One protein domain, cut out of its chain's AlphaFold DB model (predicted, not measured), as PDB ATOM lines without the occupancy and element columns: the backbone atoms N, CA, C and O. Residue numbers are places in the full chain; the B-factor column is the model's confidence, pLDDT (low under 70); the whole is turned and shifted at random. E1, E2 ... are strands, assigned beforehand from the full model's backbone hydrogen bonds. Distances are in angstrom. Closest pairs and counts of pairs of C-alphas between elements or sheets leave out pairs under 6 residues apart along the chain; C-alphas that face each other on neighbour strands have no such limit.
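Overview. This is residues 2 to 60 of the 141 residues of an uncharacterized protein of Nitrospinae bacterium (UniProt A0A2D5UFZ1). What shape does the printed part make? It is two strand hairpins one after the other: E1 and E2 make a narrow arm whose tip, residues 17 to 22, sticks out free, and at the other end of the long axis E3 and E4 make a second hairpin, with both strands strongly bent. What is it made of? The printed part has 59 residues with four named strands in the order E1, E2, E3, E4 and no named helix, and its class is all strand. The two sheets, E1 - E2 and E3 - E4, have two strands each and are antiparallel. How full is the outline? It is loose, with a radius of gyration of the C-alphas of 14.7 A, and elongated, with spans of 48 by 25 by 17 A.

Arrangement. Which strands come first, and how are they paired? E1, residues 13 to 17, and E2, residues 22 to 26, form an antiparallel hairpin, with 176 degrees between their directions. The C-alphas of Gly 15 and Thr 24 face each other at 4.6 A, and N 14 and O 25 are within hydrogen-bond range at 2.9 A, as are N 23 and O 16 at 2.9 A. How is the second hairpin paired? E3, residues 33 to 42, and E4, residues 45 to 54, are antiparallel at 177 degrees. N 34 and O 53 are within hydrogen-bond range at 2.9 A, and so are N 40 and O 50 at 2.8 A. E3 bends by 126 degrees at residue 38, and E4 bends by 99 degrees at residue 48. Do the two hairpins meet through their strands? E1 is apart from E3 and from E4, and E2 is apart from both as well.

Along the chain. Where does the first hairpin lie? E1 begins at C-alpha 13, (35.869, 44.348, 47.832), and is 13.0 A long from first to last C-alpha. E2 is 13.1 A long and begins at C-alpha 22, (23.293, 44.482, 44.081). Where does the second one lie? E3 spans 13.2 A from its first to its last C-alpha. E4 spans 15.2 A and ends at C-alpha 54, (47.882, 53.590, 44.636).

Size, cuts and confidence. How large is it? The two C-alphas farthest apart, those of Thr 19 and Lys 38, are 48.8 A apart. Is it continuous, and how long are its links? The printed part, residues 2 to 60, has no cut. The links E1 to E2 and E3 to E4 are tight, and E2 to E3 is short, with 6 residues. How confident is the model? The mean pLDDT of the printed part is 85.2, and residues 3 to 4 and residue 6 are under 70.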
ATOM      1  N   PRO A   2      53.595  43.470  32.643       72.62
ATOM      2  CA  PRO A   2      54.795  44.298  32.527       72.62
ATOM      3  C   PRO A   2      55.657  44.160  33.784       72.62
ATOM      4  O   PRO A   2      55.121  44.088  34.887       72.62
ATOM      5  N   ILE A   3      56.979  44.126  33.625       68.25
ATOM      6  CA  ILE A   3      57.910  43.845  34.731       68.25
ATOM      7  C   ILE A   3      57.792  44.875  35.873       68.25
ATOM      8  O   ILE A   3      57.955  44.528  37.037       68.25
ATOM      9  N   ASN A   4      57.403  46.112  35.540       69.62
ATOM     10  CA  ASN A   4      57.220  47.220  36.482       69.62
ATOM     11  C   ASN A   4      55.782  47.326  37.032       69.62
ATOM     12  O   ASN A   4      55.463  48.288  37.724       69.62
ATOM     13  N   TRP A   5      54.904  46.373  36.695       72.38
ATOM     14  CA  TRP A   5      53.487  46.361  37.066       72.38
ATOM     15  C   TRP A   5      53.158  45.217  38.033       72.38
ATOM     16  O   TRP A   5      52.406  44.293  37.714       72.38
ATOM     17  N   PRO A   6      53.724  45.264  39.237       66.81
ATOM     18  CA  PRO A   6      52.875  45.080  40.402       66.81
ATOM     19  C   PRO A   6      52.811  46.397  41.166       66.81
ATOM     20  O   PRO A   6      53.826  46.913  41.633       66.81
ATOM     21  N   ALA A   7      51.612  46.956  41.286       72.00
ATOM     22  CA  ALA A   7      51.417  48.144  42.093       72.00
ATOM     23  C   ALA A   7      51.501  47.793  43.589       72.00
ATOM     24  O   ALA A   7      51.052  46.723  44.013       72.00
ATOM     25  N   SER A   8      52.070  48.693  44.395       76.38
ATOM     26  CA  SER A   8      51.889  48.654  45.847       76.38
ATOM     27  C   SER A   8      50.413  48.892  46.128       76.38
ATOM     28  O   SER A   8      49.941  50.017  45.969       76.38
ATOM     29  N   THR A   9      49.699  47.828  46.481       74.94
ATOM     30  CA  THR A   9      48.245  47.842  46.630       74.94
ATOM     31  C   THR A   9      47.816  47.075  47.860       74.94
ATOM     32  O   THR A   9      48.399  46.050  48.231       74.94
ATOM     33  N   TYR A  10      46.752  47.577  48.459       74.69
ATOM     34  CA  TYR A  10      45.859  46.825  49.312       74.69
ATOM     35  C   TYR A  10      44.457  47.066  48.770       74.69
ATOM     36  O   TYR A  10      44.144  48.183  48.366       74.69
ATOM     37  N   SER A  11      43.635  46.026  48.708       80.50
ATOM     38  CA  SER A  11      42.240  46.196  48.336       80.50
ATOM     39  C   SER A  11      41.340  45.317  49.171       80.50
ATOM     40  O   SER A  11      41.719  44.234  49.628       80.50
ATOM     41  N   LEU A  12      40.121  45.805  49.328       85.50
ATOM     42  CA  LEU A  12      39.004  45.067  49.862       85.50
ATOM     43  C   LEU A  12      37.817  45.313  48.936       85.50
ATOM     44  O   LEU A  12      37.543  46.440  48.532       85.50
ATOM     45  N   THR A  13      37.114  44.245  48.587       90.31
ATOM     46  CA  THR A  13      35.869  44.348  47.832       90.31
ATOM     47  C   THR A  13      34.796  43.565  48.562       90.31
ATOM     48  O   THR A  13      34.991  42.397  48.900       90.31
ATOM     49  N   VAL A  14      33.654  44.204  48.792       93.31
ATOM     50  CA  VAL A  14      32.473  43.574  49.385       93.31
ATOM     51  C   VAL A  14      31.340  43.642  48.378       93.31
ATOM     52  O   VAL A  14      30.962  44.721  47.929       93.31
ATOM     53  N   GLY A  15      30.795  42.481  48.026       96.12
ATOM     54  CA  GLY A  15      29.601  42.364  47.196       96.12
ATOM     55  C   GLY A  15      28.415  41.902  48.031       96.12
ATOM     56  O   GLY A  15      28.500  40.886  48.720       96.12
ATOM     57  N   ILE A  16      27.303  42.626  47.953       97.00
ATOM     58  CA  ILE A  16      26.026  42.262  48.564       97.00
ATOM     59  C   ILE A  16      25.025  42.074  47.429       97.00
ATOM     60  O   ILE A  16      24.714  43.022  46.708       97.00
ATOM     61  N   ILE A  17      24.529  40.848  47.267       97.38
ATOM     62  CA  ILE A  17      23.561  40.488  46.228       97.38
ATOM     63  C   ILE A  17      22.228  40.155  46.894       97.38
ATOM     64  O   ILE A  17      22.161  39.267  47.743       97.38
ATOM     65  N   GLY A  18      21.176  40.872  46.507       97.31
ATOM     66  CA  GLY A  18      19.797  40.634  46.923       97.31
ATOM     67  C   GLY A  18      18.923  40.159  45.762       97.31
ATOM     68  O   GLY A  18      19.361  40.069  44.618       97.31
ATOM     69  N   THR A  19      17.655  39.878  46.050       97.75
ATOM     70  CA  THR A  19      16.673  39.458  45.034       97.75
ATOM     71  C   THR A  19      16.307  40.572  44.052       97.75
ATOM     72  O   THR A  19      15.892  40.281  42.937       97.75
ATOM     73  N   GLU A  20      16.463  41.835  44.460       97.75
ATOM     74  CA  GLU A  20      16.036  43.022  43.699       97.75
ATOM     75  C   GLU A  20      17.191  43.965  43.333       97.75
ATOM     76  O   GLU A  20      16.976  45.011  42.725       97.75
ATOM     77  N   GLY A  21      18.428  43.629  43.693       97.25
ATOM     78  CA  GLY A  21      19.553  44.516  43.434       97.25
ATOM     79  C   GLY A  21      20.883  43.999  43.954       97.25
ATOM     80  O   GLY A  21      20.966  42.948  44.590       97.25
ATOM     81  N   ALA A  22      21.928  44.769  43.673       97.50
ATOM     82  CA  ALA A  22      23.293  44.482  44.081       97.50
ATOM     83  C   ALA A  22      23.992  45.767  44.542       97.50
ATOM     84  O   ALA A  22      23.770  46.836  43.974       97.50
ATOM     85  N   LEU A  23      24.853  45.644  45.551       97.12
ATOM     86  CA  LEU A  23      25.762  46.685  46.023       97.12
ATOM     87  C   LEU A  23      27.185  46.131  46.008       97.12
ATOM     88  O   LEU A  23      27.444  45.073  46.581       97.12
ATOM     89  N   THR A  24      28.103  46.873  45.398       94.69
ATOM     90  CA  THR A  24      29.537  46.586  45.444       94.69
ATOM     91  C   THR A  24      30.246  47.749  46.113       94.69
ATOM     92  O   THR A  24      30.072  48.897  45.708       94.69
ATOM     93  N   ILE A  25      31.047  47.439  47.125       91.44
ATOM     94  CA  ILE A  25      31.959  48.367  47.785       91.44
ATOM     95  C   ILE A  25      33.365  47.961  47.360       91.44
ATOM     96  O   ILE A  25      33.760  46.820  47.597       91.44
ATOM     97  N   ASP A  26      34.086  48.872  46.715       88.12
ATOM     98  CA  ASP A  26      35.476  48.691  46.299       88.12
ATOM     99  C   ASP A  26      36.357  49.714  47.019       88.12
ATOM    100  O   ASP A  26      36.209  50.919  46.825       88.12
ATOM    101  N   ASP A  27      37.252  49.204  47.857       83.00
ATOM    102  CA  ASP A  27      38.173  49.958  48.706       83.00
ATOM    103  C   ASP A  27      39.609  49.928  48.156       83.00
ATOM    104  O   ASP A  27      40.585  50.135  48.868       83.00
ATOM    105  N   THR A  28      39.782  49.612  46.869       79.38
ATOM    106  CA  THR A  28      41.116  49.578  46.250       79.38
ATOM    107  C   THR A  28      41.788  50.962  46.236       79.38
ATOM    108  O   THR A  28      43.007  51.037  46.092       79.38
ATOM    109  N   HIS A  29      41.021  52.057  46.366       78.94
ATOM    110  CA  HIS A  29      41.520  53.438  46.249       78.94
ATOM    111  C   HIS A  29      42.360  53.651  44.972       78.94
ATOM    112  O   HIS A  29      43.434  54.258  44.970       78.94
ATOM    113  N   ALA A  30      41.885  53.077  43.860       79.31
ATOM    114  CA  ALA A  30      42.535  53.145  42.551       79.31
ATOM    115  C   ALA A  30      42.259  54.458  41.794       79.31
ATOM    116  O   ALA A  30      42.592  54.574  40.616       79.31
ATOM    117  N   ASP A  31      41.642  55.437  42.451       84.31
ATOM    118  CA  ASP A  31      41.347  56.763  41.909       84.31
ATOM    119  C   ASP A  31      42.621  57.580  41.653       84.31
ATOM    120  O   ASP A  31      42.673  58.356  40.698       84.31
ATOM    121  N   THR A  32      43.671  57.350  42.450       85.12
ATOM    122  CA  THR A  32      44.949  58.058  42.325       85.12
ATOM    123  C   THR A  32      46.112  57.080  42.181       85.12
ATOM    124  O   THR A  32      46.579  56.476  43.150       85.12
ATOM    125  N   ILE A  33      46.622  56.961  40.952       88.50
ATOM    126  CA  ILE A  33      47.754  56.094  40.609       88.50
ATOM    127  C   ILE A  33      48.973  56.953  40.284       88.50
ATOM    128  O   ILE A  33      48.943  57.786  39.379       88.50
ATOM    129  N   MET A  34      50.074  56.698  40.982       88.69
ATOM    130  CA  MET A  34      51.375  57.279  40.682       88.69
ATOM    131  C   MET A  34      52.279  56.217  40.065       88.69
ATOM    132  O   MET A  34      52.493  55.162  40.659       88.69
ATOM    133  N   ALA A  35      52.829  56.509  38.887       91.50
ATOM    134  CA  ALA A  35      53.794  55.655  38.207       91.50
ATOM    135  C   ALA A  35      55.107  56.413  37.989       91.50
ATOM    136  O   ALA A  35      55.115  57.514  37.437       91.50
ATOM    137  N   THR A  36      56.219  55.823  38.415       91.00
ATOM    138  CA  THR A  36      57.553  56.428  38.366       91.00
ATOM    139  C   THR A  36      58.568  55.474  37.742       91.00
ATOM    140  O   THR A  36      58.485  54.255  37.887       91.00
ATOM    141  N   GLU A  37      59.573  56.021  37.055       90.50
ATOM    142  CA  GLU A  37      60.689  55.225  36.515       90.50
ATOM    143  C   GLU A  37      61.586  54.674  37.634       90.50
ATOM    144  O   GLU A  37      62.016  53.522  37.596       90.50
ATOM    145  N   LYS A  38      61.839  55.486  38.668       91.44
ATOM    146  CA  LYS A  38      62.576  55.072  39.867       91.44
ATOM    147  C   LYS A  38      61.594  54.520  40.900       91.44
ATOM    148  O   LYS A  38      60.627  55.222  41.206       91.44
ATOM    149  N   PRO A  39      61.824  53.319  41.451       90.12
ATOM    150  CA  PRO A  39      60.896  52.733  42.399       90.12
ATOM    151  C   PRO A  39      60.972  53.443  43.757       90.12
ATOM    152  O   PRO A  39      62.058  53.819  44.211       90.12
ATOM    153  N   LEU A  40      59.823  53.602  44.410       89.06
ATOM    154  CA  LEU A  40      59.683  54.212  45.733       89.06
ATOM    155  C   LEU A  40      59.294  53.150  46.771       89.06
ATOM    156  O   LEU A  40      58.708  52.129  46.402       89.06
ATOM    157  N   PRO A  41      59.623  53.347  48.061       88.00
ATOM    158  CA  PRO A  41      59.173  52.457  49.127       88.00
ATOM    159  C   PRO A  41      57.645  52.374  49.196       88.00
ATOM    160  O   PRO A  41      56.947  53.378  49.051       88.00
ATOM    161  N   SER A  42      57.121  51.176  49.424       84.50
ATOM    162  CA  SER A  42      55.722  50.961  49.767       84.50
ATOM    163  C   SER A  42      55.474  51.271  51.244       84.50
ATOM    164  O   SER A  42      56.397  51.448  52.044       84.50
ATOM    165  N   HIS A  43      54.206  51.220  51.641       77.81
ATOM    166  CA  HIS A  43      53.801  51.278  53.044       77.81
ATOM    167  C   HIS A  43      54.349  50.115  53.906       77.81
ATOM    168  O   HIS A  43      54.184  50.128  55.122       77.81
ATOM    169  N   ARG A  44      54.980  49.085  53.313       79.56
ATOM    170  CA  ARG A  44      55.639  47.977  54.037       79.56
ATOM    171  C   ARG A  44      57.100  48.278  54.399       79.56
ATOM    172  O   ARG A  44      57.729  47.464  55.072       79.56
ATOM    173  N   GLY A  45      57.628  49.432  53.985       81.62
ATOM    174  CA  GLY A  45      58.958  49.924  54.346       81.62
ATOM    175  C   GLY A  45      59.993  49.848  53.218       81.62
ATOM    176  O   GLY A  45      59.713  49.431  52.098       81.62
ATOM    177  N   GLU A  46      61.231  50.248  53.531       82.75
ATOM    178  CA  GLU A  46      62.336  50.428  52.566       82.75
ATOM    179  C   GLU A  46      62.720  49.173  51.768       82.75
ATOM    180  O   GLU A  46      63.257  49.283  50.665       82.75
ATOM    181  N   GLY A  47      62.454  47.981  52.308       85.88
ATOM    182  CA  GLY A  47      62.723  46.711  51.628       85.88
ATOM    183  C   GLY A  47      61.748  46.398  50.491       85.88
ATOM    184  O   GLY A  47      62.007  45.492  49.703       85.88
ATOM    185  N   ASP A  48      60.642  47.139  50.385       86.44
ATOM    186  CA  ASP A  48      59.559  46.860  49.452       86.44
ATOM    187  C   ASP A  48      59.339  48.033  48.492       86.44
ATOM    188  O   ASP A  48      58.474  48.875  48.706       86.44
ATOM    189  N   LYS A  49      60.141  48.117  47.424       89.56
ATOM    190  CA  LYS A  49      60.067  49.226  46.454       89.56
ATOM    191  C   LYS A  49      59.231  48.865  45.231       89.56
ATOM    192  O   LYS A  49      59.324  47.742  44.731       89.56
ATOM    193  N   ARG A  50      58.414  49.800  44.740       89.12
ATOM    194  CA  ARG A  50      57.544  49.631  43.564       89.12
ATOM    195  C   ARG A  50      57.606  50.851  42.655       89.12
ATOM    196  O   ARG A  50      57.932  51.946  43.083       89.12
ATOM    197  N   ASN A  51      57.328  50.641  41.374       91.69
ATOM    198  CA  ASN A  51      57.241  51.715  40.382       91.69
ATOM    199  C   ASN A  51      55.833  52.302  40.282       91.69
ATOM    200  O   ASN A  51      55.664  53.378  39.723       91.69
ATOM    201  N   VAL A  52      54.828  51.583  40.778       89.81
ATOM    202  CA  VAL A  52      53.424  51.982  40.714       89.81
ATOM    203  C   VAL A  52      52.840  51.944  42.119       89.81
ATOM    204  O   VAL A  52      52.996  50.951  42.834       89.81
ATOM    205  N   HIS A  53      52.171  53.023  42.506       87.31
ATOM    206  CA  HIS A  53      51.567  53.213  43.820       87.31
ATOM    207  C   HIS A  53      50.123  53.668  43.662       87.31
ATOM    208  O   HIS A  53      49.854  54.593  42.895       87.31
ATOM    209  N   LEU A  54      49.215  53.044  44.408       87.62
ATOM    210  CA  LEU A  54      47.882  53.590  44.636       87.62
ATOM    211  C   LEU A  54      47.975  54.424  45.908       87.62
ATOM    212  O   LEU A  54      48.177  53.882  46.993       87.62
ATOM    213  N   LEU A  55      47.945  55.748  45.760       81.50
ATOM    214  CA  LEU A  55      48.359  56.650  46.837       81.50
ATOM    215  C   LEU A  55      47.433  56.590  48.058       81.50
ATOM    216  O   LEU A  55      47.927  56.750  49.162       81.50
ATOM    217  N   GLY A  56      46.145  56.295  47.868       78.12
ATOM    218  CA  GLY A  56      45.179  56.150  48.960       78.12
ATOM    219  C   GLY A  56      44.998  54.718  49.468       78.12
ATOM    220  O   GLY A  56      44.224  54.499  50.388       78.12
ATOM    221  N   SER A  57      45.684  53.719  48.897       80.38
ATOM    222  CA  SER A  57      45.428  52.309  49.238       80.38
ATOM    223  C   SER A  57      46.105  51.860  50.537       80.38
ATOM    224  O   SER A  57      46.319  50.662  50.734       80.38
ATOM    225  N   TYR A  58      46.559  52.784  51.384       79.75
ATOM    226  CA  TYR A  58      47.167  52.422  52.654       79.75
ATOM    227  C   TYR A  58      46.060  52.223  53.700       79.75
ATOM    228  O   TYR A  58      45.413  53.196  54.070       79.75
ATOM    229  N   PRO A  59      45.836  50.995  54.218       72.00
ATOM    230  CA  PRO A  59      44.591  50.669  54.930       72.00
ATOM    231  C   PRO A  59      44.376  51.443  56.221       72.00
ATOM    232  O   PRO A  59      43.249  51.674  56.642       72.00
ATOM    233  N   ALA A  60      45.472  51.818  56.878       73.69
ATOM    234  CA  ALA A  60      45.386  52.626  58.073       73.69
ATOM    235  C   ALA A  60      44.886  54.045  57.691       73.69
ATOM    236  O   ALA A  60      44.043  54.619  58.376       73.69
TER     237      ALA A  60